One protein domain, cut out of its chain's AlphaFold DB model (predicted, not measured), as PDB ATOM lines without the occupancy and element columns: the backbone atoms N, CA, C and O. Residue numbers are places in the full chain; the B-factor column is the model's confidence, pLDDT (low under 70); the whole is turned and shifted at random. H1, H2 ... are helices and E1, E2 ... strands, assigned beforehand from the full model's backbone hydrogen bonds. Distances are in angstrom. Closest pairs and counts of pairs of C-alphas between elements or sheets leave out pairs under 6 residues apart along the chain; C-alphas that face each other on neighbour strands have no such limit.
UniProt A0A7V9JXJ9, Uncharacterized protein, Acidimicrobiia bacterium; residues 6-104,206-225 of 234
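AT A GLANCE: This is residues 6 to 104 and 206 to 225 of the 234 residues of an uncharacterized protein of Acidimicrobiia bacterium (UniProt A0A7V9JXJ9). The model has two lobes end to end: a small cluster of helices, in which H1, H4 and H5 pack round H3, and a longer strand lobe of two antiparallel hairpins, E2 with E3 and E4 with E5, loosely next to each other. H5 lies on the side of the cluster toward the hairpins and leads into E2, while short E1 pairs with residues 6 to 7. The printed part has 119 residues, with five named helices and five named strands in the order H1, H2, H3, E1, H4, H5, E2, E3, E4, E5, a mixed class of helices and strands. It is loose, with a radius of gyration of the C-alphas of 17.4 A, and elongated, spanning 56 by 34 by 23 A.

HOW THE PARTS SIT: Residues 6 to 7 pair antiparallel with residues 39 to 41 of E1, residues 39 to 42, which pairs with no named strand. H1, residues 12 to 19, touches H3, residues 27 to 38, at a shallow tilt of 3 degrees, opposite ways; the closest C-alphas are those of Glu 14 and Leu 34, 6.4 A apart. H2, residues 21 to 24, only just touches H3, and only at the corner, with 3 pairs of C-alphas within 8 A, the closest those of Tyr 23 and Leu 30 at 4.8 A; of H3, residues 29 to 30 alone take part. H3 is the hub, touching four helices. With its residues 32 to 36 alone it touches H4, residues 50 to 55, at a steep tilt of 58 degrees, opposite ways; the closest C-alphas are those of His 36 and Lys 50, 5.7 A apart. H5, residues 58 to 73, touches H3 with residues 61 to 68 alone, at a steep tilt of 55 degrees, the same way; the C-alphas of Leu 35 and Leu 65 come closest, at 7.2 A. Every O i to N i+4 pair is within hydrogen-bond range in H1, H3, H4 and H5; H2 is too short for such a pair. E2, residues 76 to 82, and E3, residues 89 to 95, form an antiparallel hairpin, with N 77 and O 94 at 2.8 A. E4, residues 209 to 213, and E5, residues 220 to 224, form another, with N 210 and O 223 at 2.8 A. The closest C-alphas of E2 and E5 are those of Tyr 81 and Thr 223, 7.6 A apart.

IN THESE COORDINATES: H1 begins at C-alpha 12, (-32.378, 16.778, -14.237), and is 10.4 A long. H3 is 16.4 A long, and H5 is 22.2 A, ending at C-alpha 73, (-22.684, 20.891, -6.583). E2 is 19.5 A long, E3 19.0 A, E4 13.5 A and E5 13.9 A, ending at C-alpha 224, (-3.743, 11.488, -6.690).

THE WHOLE: The C-alphas of Pro 46 and Cys 217, the two farthest apart, are 57.1 A apart. Residues 105 to 205 are not printed, and C-alphas 104 and 206 are 11.4 A apart across this cut, which lies in the link from E3 to E4. Of the links that are printed whole, none is long. Mean pLDDT of the printed part is 93.1, and no printed residue is under 70.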
ATOM      1  N   VAL A   6     -18.556  29.502 -21.610       95.06
ATOM      2  CA  VAL A   6     -19.604  29.779 -20.622       95.06
ATOM      3  C   VAL A   6     -20.358  28.488 -20.352       95.06
ATOM      4  O   VAL A   6     -20.933  27.895 -21.267       95.06
ATOM      5  N   LEU A   7     -20.359  28.060 -19.094       96.69
ATOM      6  CA  LEU A   7     -21.087  26.886 -18.622       96.69
ATOM      7  C   LEU A   7     -22.360  27.304 -17.883       96.69
ATOM      8  O   LEU A   7     -22.403  28.338 -17.218       96.69
ATOM      9  N   ARG A   8     -23.384  26.454 -17.947       96.88
ATOM     10  CA  ARG A   8     -24.523  26.475 -17.020       96.88
ATOM     11  C   ARG A   8     -24.455  25.281 -16.071       96.88
ATOM     12  O   ARG A   8     -23.872  24.253 -16.406       96.88
ATOM     13  N   LYS A   9     -25.118  25.397 -14.917       97.38
ATOM     14  CA  LYS A   9     -25.304  24.268 -13.995       97.38
ATOM     15  C   LYS A   9     -26.059  23.124 -14.673       97.38
ATOM     16  O   LYS A   9     -26.905  23.353 -15.552       97.38
ATOM     17  N   MET A  10     -25.770  21.905 -14.230       96.69
ATOM     18  CA  MET A  10     -26.541  20.727 -14.620       96.69
ATOM     19  C   MET A  10     -27.980  20.822 -14.099       96.69
ATOM     20  O   MET A  10     -28.269  21.464 -13.089       96.69
ATOM     21  N   THR A  11     -28.888  20.176 -14.818       96.00
ATOM     22  CA  THR A  11     -30.302  20.012 -14.459       96.00
ATOM     23  C   THR A  11     -30.656  18.524 -14.454       96.00
ATOM     24  O   THR A  11     -29.836  17.694 -14.846       96.00
ATOM     25  N   GLY A  12     -31.904  18.168 -14.129       94.50
ATOM     26  CA  GLY A  12     -32.378  16.778 -14.237       94.50
ATOM     27  C   GLY A  12     -32.231  16.157 -15.641       94.50
ATOM     28  O   GLY A  12     -32.247  14.939 -15.791       94.50
ATOM     29  N   ARG A  13     -32.034  16.969 -16.694       94.19
ATOM     30  CA  ARG A  13     -31.688  16.463 -18.037       94.19
ATOM     31  C   ARG A  13     -30.301  15.822 -18.071       94.19
ATOM     32  O   ARG A  13     -30.128  14.773 -18.682       94.19
ATOM     33  N   GLU A  14     -29.327  16.445 -17.420       95.31
ATOM     34  CA  GLU A  14     -27.960  15.931 -17.328       95.31
ATOM     35  C   GLU A  14     -27.854  14.774 -16.339       95.31
ATOM     36  O   GLU A  14     -27.114  13.828 -16.588       95.31
ATOM     37  N   GLU A  15     -28.658  14.790 -15.277       92.94
ATOM     38  CA  GLU A  15     -28.814  13.639 -14.385       92.94
ATOM     39  C   GLU A  15     -29.258  12.385 -15.162       92.94
ATOM     40  O   GLU A  15     -28.669  11.314 -15.015       92.94
ATOM     41  N   ALA A  16     -30.219  12.524 -16.083       91.88
ATOM     42  CA  ALA A  16     -30.638  11.423 -16.951       91.88
ATOM     43  C   ALA A  16     -29.518  10.937 -17.894       91.88
ATOM     44  O   ALA A  16     -29.438   9.743 -18.177       91.88
ATOM     45  N   ILE A  17     -28.636  11.835 -18.358       92.81
ATOM     46  CA  ILE A  17     -27.453  11.477 -19.164       92.81
ATOM     47  C   ILE A  17     -26.463  10.650 -18.327       92.81
ATOM     48  O   ILE A  17     -25.984   9.619 -18.799       92.81
ATOM     49  N   LEU A  18     -26.186  11.066 -17.086       90.94
ATOM     50  CA  LEU A  18     -25.299  10.353 -16.155       90.94
ATOM     51  C   LEU A  18     -25.832   8.950 -15.805       90.94
ATOM     52  O   LEU A  18     -25.060   7.995 -15.687       90.94
ATOM     53  N   ALA A  19     -27.155   8.810 -15.685       89.19
ATOM     54  CA  ALA A  19     -27.815   7.545 -15.368       89.19
ATOM     55  C   ALA A  19     -27.963   6.583 -16.567       89.19
ATOM     56  O   ALA A  19     -28.238   5.393 -16.378       89.19
ATOM     57  N   ASP A  20     -27.801   7.053 -17.808       89.38
ATOM     58  CA  ASP A  20     -28.026   6.232 -19.000       89.38
ATOM     59  C   ASP A  20     -26.882   5.221 -19.223       89.38
ATOM     60  O   ASP A  20     -25.724   5.556 -19.505       89.38
ATOM     61  N   ARG A  21     -27.238   3.930 -19.181       85.00
ATOM     62  CA  ARG A  21     -26.339   2.786 -19.417       85.00
ATOM     63  C   ARG A  21     -25.591   2.862 -20.749       85.00
ATOM     64  O   ARG A  21     -24.504   2.291 -20.875       85.00
ATOM     65  N   LYS A  22     -26.161   3.529 -21.757       83.38
ATOM     66  CA  LYS A  22     -25.511   3.764 -23.051       83.38
ATOM     67  C   LYS A  22     -24.227   4.576 -22.892       83.38
ATOM     68  O   LYS A  22     -23.247   4.277 -23.575       83.38
ATOM     69  N   TYR A  23     -24.225   5.566 -22.002       84.81
ATOM     70  CA  TYR A  23     -23.078   6.434 -21.741       84.81
ATOM     71  C   TYR A  23     -22.138   5.852 -20.680       84.81
ATOM     72  O   TYR A  23     -20.927   5.977 -20.819       84.81
ATOM     73  N   GLN A  24     -22.643   5.081 -19.711       80.62
ATOM     74  CA  GLN A  24     -21.801   4.390 -18.715       80.62
ATOM     75  C   GLN A  24     -20.771   3.424 -19.335       80.62
ATOM     76  O   GLN A  24     -19.721   3.159 -18.756       80.62
ATOM     77  N   ARG A  25     -21.043   2.894 -20.535       85.75
ATOM     78  CA  ARG A  25     -20.114   2.010 -21.266       85.75
ATOM     79  C   ARG A  25     -19.086   2.759 -22.121       85.75
ATOM     80  O   ARG A  25     -18.192   2.114 -22.673       85.75
ATOM     81  N   ASN A  26     -19.220   4.075 -22.269       91.06
ATOM     82  CA  ASN A  26     -18.302   4.917 -23.027       91.06
ATOM     83  C   ASN A  26     -18.168   6.285 -22.344       91.06
ATOM     84  O   ASN A  26     -18.910   7.219 -22.654       91.06
ATOM     85  N   GLY A  27     -17.202   6.383 -21.424       88.75
ATOM     86  CA  GLY A  27     -16.936   7.605 -20.661       88.75
ATOM     87  C   GLY A  27     -16.635   8.811 -21.552       88.75
ATOM     88  O   GLY A  27     -17.177   9.883 -21.311       88.75
ATOM     89  N   GLY A  28     -15.887   8.629 -22.647       92.50
ATOM     90  CA  GLY A  28     -15.643   9.701 -23.616       92.50
ATOM     91  C   GLY A  28     -16.948  10.289 -24.158       92.50
ATOM     92  O   GLY A  28     -17.116  11.505 -24.190       92.50
ATOM     93  N   LYS A  29     -17.919   9.431 -24.487       94.56
ATOM     94  CA  LYS A  29     -19.216   9.847 -25.031       94.56
ATOM     95  C   LYS A  29     -20.095  10.509 -23.981       94.56
ATOM     96  O   LYS A  29     -20.799  11.466 -24.299       94.56
ATOM     97  N   LEU A  30     -20.044  10.012 -22.744       93.94
ATOM     98  CA  LEU A  30     -20.704  10.646 -21.607       93.94
ATOM     99  C   LEU A  30     -20.229  12.094 -21.451       93.94
ATOM    100  O   LEU A  30     -21.046  13.008 -21.404       93.94
ATOM    101  N   VAL A  31     -18.910  12.297 -21.427       94.81
ATOM    102  CA  VAL A  31     -18.294  13.620 -21.280       94.81
ATOM    103  C   VAL A  31     -18.683  14.539 -22.432       94.81
ATOM    104  O   VAL A  31     -19.061  15.686 -22.197       94.81
ATOM    105  N   THR A  32     -18.653  14.044 -23.672       95.81
ATOM    106  CA  THR A  32     -19.086  14.824 -24.837       95.81
ATOM    107  C   THR A  32     -20.539  15.262 -24.709       95.81
ATOM    108  O   THR A  32     -20.833  16.431 -24.945       95.81
ATOM    109  N   GLU A  33     -21.446  14.357 -24.332       95.25
ATOM    110  CA  GLU A  33     -22.866  14.682 -24.183       95.25
ATOM    111  C   GLU A  33     -23.099  15.696 -23.061       95.25
ATOM    112  O   GLU A  33     -23.830  16.670 -23.244       95.25
ATOM    113  N   LEU A  34     -22.440  15.488 -21.922       95.50
ATOM    114  CA  LEU A  34     -22.590  16.319 -20.738       95.50
ATOM    115  C   LEU A  34     -22.091  17.746 -20.988       95.50
ATOM    116  O   LEU A  34     -22.825  18.710 -20.769       95.50
ATOM    117  N   LEU A  35     -20.869  17.884 -21.507       96.00
ATOM    118  CA  LEU A  35     -20.295  19.188 -21.834       96.00
ATOM    119  C   LEU A  35     -21.093  19.877 -22.942       96.00
ATOM    120  O   LEU A  35     -21.416  21.053 -22.811       96.00
ATOM    121  N   HIS A  36     -21.480  19.156 -23.996       95.31
ATOM    122  CA  HIS A  36     -22.328  19.713 -25.052       95.31
ATOM    123  C   HIS A  36     -23.642  20.279 -24.499       95.31
ATOM    124  O   HIS A  36     -24.047  21.366 -24.907       95.31
ATOM    125  N   SER A  37     -24.286  19.578 -23.563       95.44
ATOM    126  CA  SER A  37     -25.545  20.034 -22.975       95.44
ATOM    127  C   SER A  37     -25.369  21.267 -22.077       95.44
ATOM    128  O   SER A  37     -26.264  22.115 -21.999       95.44
ATOM    129  N   CYS A  38     -24.221  21.392 -21.402       96.94
ATOM    130  CA  CYS A  38     -23.958  22.444 -20.415       96.94
ATOM    131  C   CYS A  38     -23.208  23.671 -20.949       96.94
ATOM    132  O   CYS A  38     -23.194  24.699 -20.270       96.94
ATOM    133  N   ILE A  39     -22.599  23.608 -22.135       95.62
ATOM    134  CA  ILE A  39     -21.922  24.759 -22.748       95.62
ATOM    135  C   ILE A  39     -22.957  25.705 -23.371       95.62
ATOM    136  O   ILE A  39     -23.642  25.376 -24.340       95.62
ATOM    137  N   VAL A  40     -23.028  26.920 -22.826       93.88
ATOM    138  CA  VAL A  40     -23.876  28.019 -23.308       93.88
ATOM    139  C   VAL A  40     -23.221  28.731 -24.488       93.88
ATOM    140  O   VAL A  40     -23.883  29.010 -25.486       93.88
ATOM    141  N   SER A  41     -21.910  28.962 -24.431       92.44
ATOM    142  CA  SER A  41     -21.133  29.524 -25.540       92.44
ATOM    143  C   SER A  41     -19.691  29.033 -25.514       92.44
ATOM    144  O   SER A  41     -19.111  28.852 -24.442       92.44
ATOM    145  N   LEU A  42     -19.114  28.855 -26.703       90.56
ATOM    146  CA  LEU A  42     -17.724  28.459 -26.905       90.56
ATOM    147  C   LEU A  42     -17.033  29.454 -27.844       90.56
ATOM    148  O   LEU A  42     -17.199  29.401 -29.066       90.56
ATOM    149  N   GLY A  43     -16.270  30.381 -27.264       86.50
ATOM    150  CA  GLY A  43     -15.653  31.505 -27.962       86.50
ATOM    151  C   GLY A  43     -16.657  32.259 -28.837       86.50
ATOM    152  O   GLY A  43     -17.745  32.615 -28.396       86.50
ATOM    153  N   SER A  44     -16.293  32.469 -30.101       84.38
ATOM    154  CA  SER A  44     -17.112  33.158 -31.103       84.38
ATOM    155  C   SER A  44     -17.924  32.215 -32.004       84.38
ATOM    156  O   SER A  44     -18.323  32.622 -33.097       84.38
ATOM    157  N   LEU A  45     -18.115  30.943 -31.628       82.88
ATOM    158  CA  LEU A  45     -18.870  30.011 -32.470       82.88
ATOM    159  C   LEU A  45     -20.355  30.398 -32.540       82.88
ATOM    160  O   LEU A  45     -20.962  30.672 -31.507       82.88
ATOM    161  N   PRO A  46     -20.972  30.353 -33.736       71.25
ATOM    162  CA  PRO A  46     -22.379  30.714 -33.908       71.25
ATOM    163  C   PRO A  46     -23.347  29.687 -33.299       71.25
ATOM    164  O   PRO A  46     -24.483  30.034 -32.988       71.25
ATOM    165  N   ALA A  47     -22.923  28.428 -33.136       74.00
ATOM    166  CA  ALA A  47     -23.697  27.382 -32.473       74.00
ATOM    167  C   ALA A  47     -22.782  26.311 -31.855       74.00
ATOM    168  O   ALA A  47     -21.775  25.915 -32.450       74.00
ATOM    169  N   ASN A  48     -23.173  25.791 -30.688       75.38
ATOM    170  CA  ASN A  48     -22.430  24.752 -29.975       75.38
ATOM    171  C   ASN A  48     -22.883  23.366 -30.453       75.38
ATOM    172  O   ASN A  48     -23.873  22.813 -29.978       75.38
ATOM    173  N   GLY A  49     -22.165  22.792 -31.417       84.25
ATOM    174  CA  GLY A  49     -22.325  21.382 -31.779       84.25
ATOM    175  C   GLY A  49     -21.541  20.448 -30.847       84.25
ATOM    176  O   GLY A  49     -20.708  20.888 -30.057       84.25
ATOM    177  N   LYS A  50     -21.733  19.134 -31.002       90.56
ATOM    178  CA  LYS A  50     -20.857  18.127 -30.368       90.56
ATOM    179  C   LYS A  50     -19.448  18.120 -30.966       90.56
ATOM    180  O   LYS A  50     -18.496  17.802 -30.269       90.56
ATOM    181  N   GLY A  51     -19.313  18.502 -32.240       92.00
ATOM    182  CA  GLY A  51     -18.037  18.529 -32.968       92.00
ATOM    183  C   GLY A  51     -16.934  19.330 -32.260       92.00
ATOM    184  O   GLY A  51     -15.868  18.771 -32.019       92.00
ATOM    185  N   PRO A  52     -17.181  20.591 -31.861       91.50
ATOM    186  CA  PRO A  52     -16.218  21.358 -31.074       91.50
ATOM    187  C   PRO A  52     -15.794  20.675 -29.767       91.50
ATOM    188  O   PRO A  52     -14.606  20.627 -29.480       91.50
ATOM    189  N   VAL A  53     -16.734  20.088 -29.015       93.38
ATOM    190  CA  VAL A  53     -16.443  19.370 -27.757       93.38
ATOM    191  C   VAL A  53     -15.629  18.095 -28.004       93.38
ATOM    192  O   VAL A  53     -14.715  17.790 -27.246       93.38
ATOM    193  N   LEU A  54     -15.924  17.366 -29.084       94.62
ATOM    194  CA  LEU A  54     -15.156  16.196 -29.522       94.62
ATOM    195  C   LEU A  54     -13.713  16.551 -29.890       94.62
ATOM    196  O   LEU A  54     -12.809  15.755 -29.648       94.62
ATOM    197  N   GLY A  55     -13.511  17.725 -30.492       92.56
ATOM    198  CA  GLY A  55     -12.199  18.221 -30.904       92.56
ATOM    199  C   GLY A  55     -11.370  18.840 -29.778       92.56
ATOM    200  O   GLY A  55     -10.190  19.106 -29.993       92.56
ATOM    201  N   MET A  56     -11.950  19.073 -28.595       92.88
ATOM    202  CA  MET A  56     -11.198  19.531 -27.425       92.88
ATOM    203  C   MET A  56     -10.228  18.452 -26.953       92.88
ATOM    204  O   MET A  56     -10.517  17.251 -27.045       92.88
ATOM    205  N   THR A  57      -9.096  18.888 -26.402       93.94
ATOM    206  CA  THR A  57      -8.152  17.968 -25.769       93.94
ATOM    207  C   THR A  57      -8.797  17.302 -24.554       93.94
ATOM    208  O   THR A  57      -9.703  17.855 -23.924       93.94
ATOM    209  N   SER A  58      -8.324  16.110 -24.195       93.88
ATOM    210  CA  SER A  58      -8.720  15.440 -22.951       93.88
ATOM    211  C   SER A  58      -8.515  16.340 -21.729       93.88
ATOM    212  O   SER A  58      -9.371  16.390 -20.849       93.88
ATOM    213  N   ALA A  59      -7.418  17.101 -21.708       92.88
ATOM    214  CA  ALA A  59      -7.100  18.049 -20.646       92.88
ATOM    215  C   ALA A  59      -8.162  19.148 -20.495       92.88
ATOM    216  O   ALA A  59      -8.684  19.344 -19.397       92.88
ATOM    217  N   ASP A  60      -8.534  19.810 -21.595       93.56
ATOM    218  CA  ASP A  60      -9.558  20.863 -21.580       93.56
ATOM    219  C   ASP A  60     -10.913  20.306 -21.140       93.56
ATOM    220  O   ASP A  60     -11.625  20.916 -20.342       93.56
ATOM    221  N   ARG A  61     -11.268  19.112 -21.626       95.12
ATOM    222  CA  ARG A  61     -12.528  18.449 -21.263       95.12
ATOM    223  C   ARG A  61     -12.557  18.119 -19.772       95.12
ATOM    224  O   ARG A  61     -13.558  18.406 -19.123       95.12
ATOM    225  N   ASN A  62     -11.463  17.604 -19.215       94.38
ATOM    226  CA  ASN A  62     -11.347  17.322 -17.783       94.38
ATOM    227  C   ASN A  62     -11.434  18.598 -16.935       94.38
ATOM    228  O   ASN A  62     -12.151  18.618 -15.935       94.38
ATOM    229  N   PHE A  63     -10.778  19.681 -17.360       95.06
ATOM    230  CA  PHE A  63     -10.897  20.986 -16.708       95.06
ATOM    231  C   PHE A  63     -12.347  21.494 -16.711       95.06
ATOM    232  O   PHE A  63     -12.879  21.883 -15.671       95.06
ATOM    233  N   LEU A  64     -13.029  21.433 -17.861       95.69
ATOM    234  CA  LEU A  64     -14.428  21.852 -17.971       95.69
ATOM    235  C   LEU A  64     -15.370  20.974 -17.140       95.69
ATOM    236  O   LEU A  64     -16.330  21.498 -16.582       95.69
ATOM    237  N   LEU A  65     -15.107  19.670 -17.019       95.56
ATOM    238  CA  LEU A  65     -15.878  18.785 -16.140       95.56
ATOM    239  C   LEU A  65     -15.716  19.157 -14.663       95.56
ATOM    240  O   LEU A  65     -16.710  19.186 -13.940       95.56
ATOM    241  N   LEU A  66     -14.494  19.473 -14.224       95.62
ATOM    242  CA  LEU A  66     -14.229  19.945 -12.862       95.62
ATOM    243  C   LEU A  66     -14.982  21.242 -12.568       95.62
ATOM    244  O   LEU A  66     -15.690  21.331 -11.564       95.62
ATOM    245  N   LYS A  67     -14.928  22.211 -13.487       96.44
ATOM    246  CA  LYS A  67     -15.678  23.464 -13.345       96.44
ATOM    247  C   LYS A  67     -17.187  23.249 -13.400       96.44
ATOM    248  O   LYS A  67     -17.906  23.844 -12.602       96.44
ATOM    249  N   LEU A  68     -17.681  22.361 -14.265       96.75
ATOM    250  CA  LEU A  68     -19.098  21.998 -14.319       96.75
ATOM    251  C   LEU A  68     -19.578  21.375 -13.003       96.75
ATOM    252  O   LEU A  68     -20.670  21.711 -12.530       96.75
ATOM    253  N   ARG A  69     -18.770  20.492 -12.403       95.06
ATOM    254  CA  ARG A  69     -19.048  19.958 -11.072       95.06
ATOM    255  C   ARG A  69     -19.114  21.102 -10.073       95.06
ATOM    256  O   ARG A  69     -20.164  21.247  -9.448       95.06
ATOM    257  N   SER A  70     -18.054  21.909  -9.962       95.81
ATOM    258  CA  SER A  70     -17.968  22.982  -8.962       95.81
ATOM    259  C   SER A  70     -19.198  23.892  -8.999       95.81
ATOM    260  O   SER A  70     -19.908  24.040  -8.004       95.81
ATOM    261  N   ILE A  71     -19.571  24.401 -10.181       96.56
ATOM    262  CA  ILE A  71     -20.730  25.300 -10.286       96.56
ATOM    263  C   ILE A  71     -22.059  24.607  -9.960       96.56
ATOM    264  O   ILE A  71     -23.005  25.276  -9.537       96.56
ATOM    265  N   THR A  72     -22.170  23.294 -10.178       95.88
ATOM    266  CA  THR A  72     -23.423  22.557  -9.970       95.88
ATOM    267  C   THR A  72     -23.599  22.147  -8.510       95.88
ATOM    268  O   THR A  72     -24.661  22.415  -7.949       95.88
ATOM    269  N   PHE A  73     -22.584  21.529  -7.902       94.19
ATOM    270  CA  PHE A  73     -22.684  20.891  -6.583       94.19
ATOM    271  C   PHE A  73     -21.853  21.571  -5.489       94.19
ATOM    272  O   PHE A  73     -21.956  21.180  -4.332       94.19
ATOM    273  N   GLY A  74     -21.069  22.592  -5.833       94.62
ATOM    274  CA  GLY A  74     -20.094  23.218  -4.944       94.62
ATOM    275  C   GLY A  74     -18.671  22.736  -5.223       94.62
ATOM    276  O   GLY A  74     -18.458  21.697  -5.860       94.62
ATOM    277  N   ALA A  75     -17.698  23.521  -4.763       94.69
ATOM    278  CA  ALA A  75     -16.280  23.252  -4.965       94.69
ATOM    279  C   ALA A  75     -15.752  22.170  -4.010       94.69
ATOM    280  O   ALA A  75     -14.917  21.371  -4.418       94.69
ATOM    281  N   ASP A  76     -16.319  22.051  -2.809       95.00
ATOM    282  CA  ASP A  76     -15.892  21.081  -1.797       95.00
ATOM    283  C   ASP A  76     -16.052  19.632  -2.274       95.00
ATOM    284  O   ASP A  76     -17.125  19.216  -2.725       95.00
ATOM    285  N   LEU A  77     -14.995  18.831  -2.179       92.75
ATOM    286  CA  LEU A  77     -14.998  17.400  -2.465       92.75
ATOM    287  C   LEU A  77     -14.380  16.640  -1.291       92.75
ATOM    288  O   LEU A  77     -13.210  16.821  -0.964       92.75
ATOM    289  N   GLU A  78     -15.157  15.756  -0.668       93.38
ATOM    290  CA  GLU A  78     -14.623  14.840   0.338       93.38
ATOM    291  C   GLU A  78     -13.779  13.751  -0.334       93.38
ATOM    292  O   GLU A  78     -14.275  12.976  -1.153       93.38
ATOM    293  N   ALA A  79     -12.505  13.675   0.041       93.50
ATOM    294  CA  ALA A  79     -11.549  12.691  -0.434       93.50
ATOM    295  C   ALA A  79     -11.016  11.848   0.731       93.50
ATOM    296  O   ALA A  79     -10.894  12.308   1.870       93.50
ATOM    297  N   THR A  80     -10.700  10.583   0.448       94.88
ATOM    298  CA  THR A  80     -10.052   9.681   1.407       94.88
ATOM    299  C   THR A  80      -8.739   9.177   0.829       94.88
ATOM    300  O   THR A  80      -8.716   8.593  -0.252       94.88
ATOM    301  N   TYR A  81      -7.658   9.356   1.580       95.50
ATOM    302  CA  TYR A  81      -6.311   8.961   1.191       95.50
ATOM    303  C   TYR A  81      -5.777   7.892   2.137       95.50
ATOM    304  O   TYR A  81      -5.795   8.067   3.353       95.50
ATOM    305  N   ALA A  82      -5.291   6.783   1.583       96.19
ATOM    306  CA  ALA A  82      -4.663   5.725   2.363       96.19
ATOM    307  C   ALA A  82      -3.146   5.932   2.418       96.19
ATOM    308  O   ALA A  82      -2.484   5.994   1.380       96.19
ATOM    309  N   CYS A  83      -2.588   5.995   3.627       96.94
ATOM    310  CA  CYS A  83      -1.146   6.049   3.822       96.94
ATOM    311  C   CYS A  83      -0.495   4.757   3.297       96.94
ATOM    312  O   CYS A  83      -0.847   3.670   3.767       96.94
ATOM    313  N   PRO A  84       0.499   4.834   2.393       96.75
ATOM    314  CA  PRO A  84       1.136   3.648   1.823       96.75
ATOM    315  C   PRO A  84       2.020   2.890   2.828       96.75
ATOM    316  O   PRO A  84       2.365   1.738   2.586       96.75
ATOM    317  N   SER A  85       2.398   3.524   3.944       96.94
ATOM    318  CA  SER A  85       3.273   2.934   4.963       96.94
ATOM    319  C   SER A  85       2.503   2.115   6.008       96.94
ATOM    320  O   SER A  85       2.888   0.987   6.306       96.94
ATOM    321  N   CYS A  86       1.408   2.656   6.556       96.81
ATOM    322  CA  CYS A  86       0.664   2.028   7.657       96.81
ATOM    323  C   CYS A  86      -0.812   1.731   7.346       96.81
ATOM    324  O   CYS A  86      -1.490   1.115   8.164       96.81
ATOM    325  N   GLY A  87      -1.328   2.171   6.194       96.31
ATOM    326  CA  GLY A  87      -2.720   1.959   5.785       96.31
ATOM    327  C   GLY A  87      -3.748   2.884   6.442       96.31
ATOM    328  O   GLY A  87      -4.935   2.755   6.149       96.31
ATOM    329  N   HIS A  88      -3.334   3.819   7.306       96.81
ATOM    330  CA  HIS A  88      -4.251   4.793   7.905       96.81
ATOM    331  C   HIS A  88      -4.959   5.630   6.829       96.81
ATOM    332  O   HIS A  88      -4.321   6.085   5.878       96.81
ATOM    333  N   ALA A  89      -6.264   5.842   6.999       96.56
ATOM    334  CA  ALA A  89      -7.101   6.581   6.063       96.56
ATOM    335  C   ALA A  89      -7.331   8.020   6.547       96.56
ATOM    336  O   ALA A  89      -8.063   8.244   7.512       96.56
ATOM    337  N   ALA A  90      -6.747   8.989   5.849       94.75
ATOM    338  CA  ALA A  90      -6.985  10.407   6.077       94.75
ATOM    339  C   ALA A  90      -8.196  10.874   5.261       94.75
ATOM    340  O   ALA A  90      -8.255  10.640   4.054       94.75
ATOM    341  N   LYS A  91      -9.149  11.549   5.910       95.31
ATOM    342  CA  LYS A  91     -10.258  12.235   5.235       95.31
ATOM    343  C   LYS A  91      -9.926  13.713   5.105       95.31
ATOM    344  O   LYS A  91      -9.603  14.348   6.105       95.31
ATOM    345  N   VAL A  92     -10.017  14.241   3.894       94.81
ATOM    346  CA  VAL A  92      -9.691  15.634   3.571       94.81
ATOM    347  C   VAL A  92     -10.809  16.201   2.706       94.81
ATOM    348  O   VAL A  92     -11.342  15.502   1.848       94.81
ATOM    349  N   THR A  93     -11.173  17.458   2.937       95.31
ATOM    350  CA  THR A  93     -12.073  18.200   2.050       95.31
ATOM    351  C   THR A  93     -11.220  19.041   1.111       95.31
ATOM    352  O   THR A  93     -10.515  19.940   1.556       95.31
ATOM    353  N   GLU A  94     -11.250  18.704  -0.174       95.31
ATOM    354  CA  GLU A  94     -10.534  19.402  -1.240       95.31
ATOM    355  C   GLU A  94     -11.422  20.504  -1.821       95.31
ATOM    356  O   GLU A  94     -12.589  20.253  -2.119       95.31
ATOM    357  N   ASP A  95     -10.869  21.695  -2.042       95.75
ATOM    358  CA  ASP A  95     -11.531  22.732  -2.834       95.75
ATOM    359  C   ASP A  95     -11.150  22.549  -4.313       95.75
ATOM    360  O   ASP A  95      -9.997  22.734  -4.711       95.75
ATOM    361  N   LEU A  96     -12.120  22.151  -5.143       94.69
ATOM    362  CA  LEU A  96     -11.891  21.924  -6.571       94.69
ATOM    363  C   LEU A  96     -11.543  23.196  -7.360       94.69
ATOM    364  O   LEU A  96     -11.002  23.090  -8.467       94.69
ATOM    365  N   ASP A  97     -11.878  24.381  -6.853       94.94
ATOM    366  CA  ASP A  97     -11.577  25.636  -7.532       94.94
ATOM    367  C   ASP A  97     -10.152  26.128  -7.285       94.94
ATOM    368  O   ASP A  97      -9.604  26.791  -8.171       94.94
ATOM    369  N   ASP A  98      -9.534  25.686  -6.189       95.50
ATOM    370  CA  ASP A  98      -8.155  26.007  -5.804       95.50
ATOM    371  C   ASP A  98      -7.115  25.007  -6.340       95.50
ATOM    372  O   ASP A  98      -5.913  25.140  -6.079       95.50
ATOM    373  N   LEU A  99      -7.533  24.009  -7.126       94.88
ATOM    374  CA  LEU A  99      -6.592  23.048  -7.701       94.88
ATOM    375  C   LEU A  99      -5.615  23.731  -8.671       94.88
ATOM    376  O   LEU A  99      -6.055  24.473  -9.556       94.88
ATOM    377  N   PRO A 100      -4.300  23.442  -8.589       94.44
ATOM    378  CA  PRO A 100      -3.328  24.031  -9.499       94.44
ATOM    379  C   PRO A 100      -3.624  23.663 -10.956       94.44
ATOM    380  O   PRO A 100      -3.903  22.508 -11.279       94.44
ATOM    381  N   VAL A 101      -3.527  24.642 -11.855       93.25
ATOM    382  CA  VAL A 101      -3.741  24.453 -13.296       93.25
ATOM    383  C   VAL A 101      -2.472  24.828 -14.041       93.25
ATOM    384  O   VAL A 101      -2.030  25.979 -14.003       93.25
ATOM    385  N   ARG A 102      -1.907  23.869 -14.779       91.00
ATOM    386  CA  ARG A 102      -0.849  24.137 -15.750       91.00
ATOM    387  C   ARG A 102      -1.479  24.517 -17.081       91.00
ATOM    388  O   ARG A 102      -2.077  23.677 -17.751       91.00
ATOM    389  N   ASN A 103      -1.309  25.772 -17.472       86.25
ATOM    390  CA  ASN A 103      -1.724  26.248 -18.786       86.25
ATOM    391  C   ASN A 103      -0.707  25.836 -19.855       86.25
ATOM    392  O   ASN A 103       0.479  25.688 -19.567       86.25
ATOM    393  N   ALA A 104      -1.179  25.657 -21.086       78.31
ATOM    394  CA  ALA A 104      -0.293  25.528 -22.234       78.31
ATOM    395  C   ALA A 104       0.415  26.861 -22.501       78.31
ATOM    396  O   ALA A 104      -0.206  27.925 -22.389       78.31
ATOM    397  N   VAL A 206      -5.235  20.168 -14.978       92.94
ATOM    398  CA  VAL A 206      -5.374  20.272 -13.524       92.94
ATOM    399  C   VAL A 206      -4.432  19.287 -12.845       92.94
ATOM    400  O   VAL A 206      -4.427  18.104 -13.184       92.94
ATOM    401  N   ASP A 207      -3.664  19.767 -11.872       92.81
ATOM    402  CA  ASP A 207      -2.816  18.926 -11.040       92.81
ATOM    403  C   ASP A 207      -3.631  18.295  -9.905       92.81
ATOM    404  O   ASP A 207      -4.097  18.949  -8.962       92.81
ATOM    405  N   LEU A 208      -3.804  16.981 -10.002       93.25
ATOM    406  CA  LEU A 208      -4.517  16.172  -9.019       93.25
ATOM    407  C   LEU A 208      -3.587  15.600  -7.939       93.25
ATOM    408  O   LEU A 208      -4.059  14.906  -7.045       93.25
ATOM    409  N   THR A 209      -2.285  15.889  -7.990       94.00
ATOM    410  CA  THR A 209      -1.291  15.360  -7.048       94.00
ATOM    411  C   THR A 209      -1.392  16.037  -5.686       94.00
ATOM    412  O   THR A 209      -1.253  17.253  -5.563       94.00
ATOM    413  N   ARG A 210      -1.602  15.256  -4.630       95.62
ATOM    414  CA  ARG A 210      -1.670  15.729  -3.245       95.62
ATOM    415  C   ARG A 210      -0.483  15.218  -2.454       95.62
ATOM    416  O   ARG A 210      -0.198  14.021  -2.467       95.62
ATOM    417  N   HIS A 211       0.181  16.140  -1.767       96.12
ATOM    418  CA  HIS A 211       1.256  15.859  -0.826       96.12
ATOM    419  C   HIS A 211       0.675  15.869   0.585       96.12
ATOM    420  O   HIS A 211       0.074  16.857   1.001       96.12
ATOM    421  N   LEU A 212       0.814  14.752   1.291       95.94
ATOM    422  CA  LEU A 212       0.194  14.518   2.590       95.94
ATOM    423  C   LEU A 212       1.246  14.019   3.577       95.94
ATOM    424  O   LEU A 212       2.146  13.263   3.211       95.94
ATOM    425  N   GLU A 213       1.072  14.380   4.841       97.44
ATOM    426  CA  GLU A 213       1.799  13.801   5.967       97.44
ATOM    427  C   GLU A 213       0.841  12.908   6.765       97.44
ATOM    428  O   GLU A 213      -0.277  13.304   7.104       97.44
ATOM    429  N   CYS A 214       1.240  11.665   7.032       97.00
ATOM    430  CA  CYS A 214       0.420  10.741   7.807       97.00
ATOM    431  C   CYS A 214       0.433  11.113   9.296       97.00
ATOM    432  O   CYS A 214       1.464  10.975   9.950       97.00
ATOM    433  N   ALA A 215      -0.728  11.451   9.859       96.31
ATOM    434  CA  ALA A 215      -0.858  11.799  11.277       96.31
ATOM    435  C   ALA A 215      -0.480  10.662  12.257       96.31
ATOM    436  O   ALA A 215      -0.163  10.942  13.409       96.31
ATOM    437  N   GLU A 216      -0.500   9.396  11.821       96.81
ATOM    438  CA  GLU A 216      -0.195   8.238  12.684       96.81
ATOM    439  C   GLU A 216       1.285   7.836  12.689       96.81
ATOM    440  O   GLU A 216       1.820   7.434  13.718       96.81
ATOM    441  N   CYS A 217       1.956   7.882  11.535       96.88
ATOM    442  CA  CYS A 217       3.339   7.399  11.409       96.88
ATOM    443  C   CYS A 217       4.340   8.463  10.945       96.88
ATOM    444  O   CYS A 217       5.520   8.149  10.817       96.88
ATOM    445  N   GLY A 218       3.888   9.689  10.663       96.69
ATOM    446  CA  GLY A 218       4.722  10.795  10.179       96.69
ATOM    447  C   GLY A 218       5.255  10.615   8.755       96.69
ATOM    448  O   GLY A 218       6.074  11.402   8.299       96.69
ATOM    449  N   ASN A 219       4.842   9.567   8.036       96.81
ATOM    450  CA  ASN A 219       5.302   9.343   6.669       96.81
ATOM    451  C   ASN A 219       4.725  10.410   5.729       96.81
ATOM    452  O   ASN A 219       3.503  10.502   5.594       96.81
ATOM    453  N   GLU A 220       5.592  11.137   5.028       97.69
ATOM    454  CA  GLU A 220       5.228  12.005   3.907       97.69
ATOM    455  C   GLU A 220       5.036  11.178   2.630       97.69
ATOM    456  O   GLU A 220       5.802  10.256   2.333       97.69
ATOM    457  N   TYR A 221       3.990  11.470   1.863       96.38
ATOM    458  CA  TYR A 221       3.700  10.757   0.624       96.38
ATOM    459  C   TYR A 221       2.930  11.620  -0.371       96.38
ATOM    460  O   TYR A 221       2.313  12.623  -0.022       96.38
ATOM    461  N   SER A 222       2.985  11.205  -1.636       96.31
ATOM    462  CA  SER A 222       2.223  11.815  -2.725       96.31
ATOM    463  C   SER A 222       1.202  10.819  -3.256       96.31
ATOM    464  O   SER A 222       1.518   9.644  -3.441       96.31
ATOM    465  N   THR A 223      -0.013  11.284  -3.507       94.62
ATOM    466  CA  THR A 223      -1.101  10.492  -4.090       94.62
ATOM    467  C   THR A 223      -1.897  11.345  -5.075       94.62
ATOM    468  O   THR A 223      -1.662  12.545  -5.176       94.62
ATOM    469  N   SER A 224      -2.824  10.749  -5.819       93.25
ATOM    470  CA  SER A 224      -3.743  11.488  -6.690       93.25
ATOM    471  C   SER A 224      -5.101  11.634  -6.016       93.25
ATOM    472  O   SER A 224      -5.609  10.670  -5.441       93.25
ATOM    473  N   LEU A 225      -5.715  12.807  -6.152       93.81
ATOM    474  CA  LEU A 225      -7.140  12.998  -5.912       93.81
ATOM    475  C   LEU A 225      -7.928  12.081  -6.855       93.81
ATOM    476  O   LEU A 225      -7.745  12.128  -8.076       93.81
TER     477      LEU A 225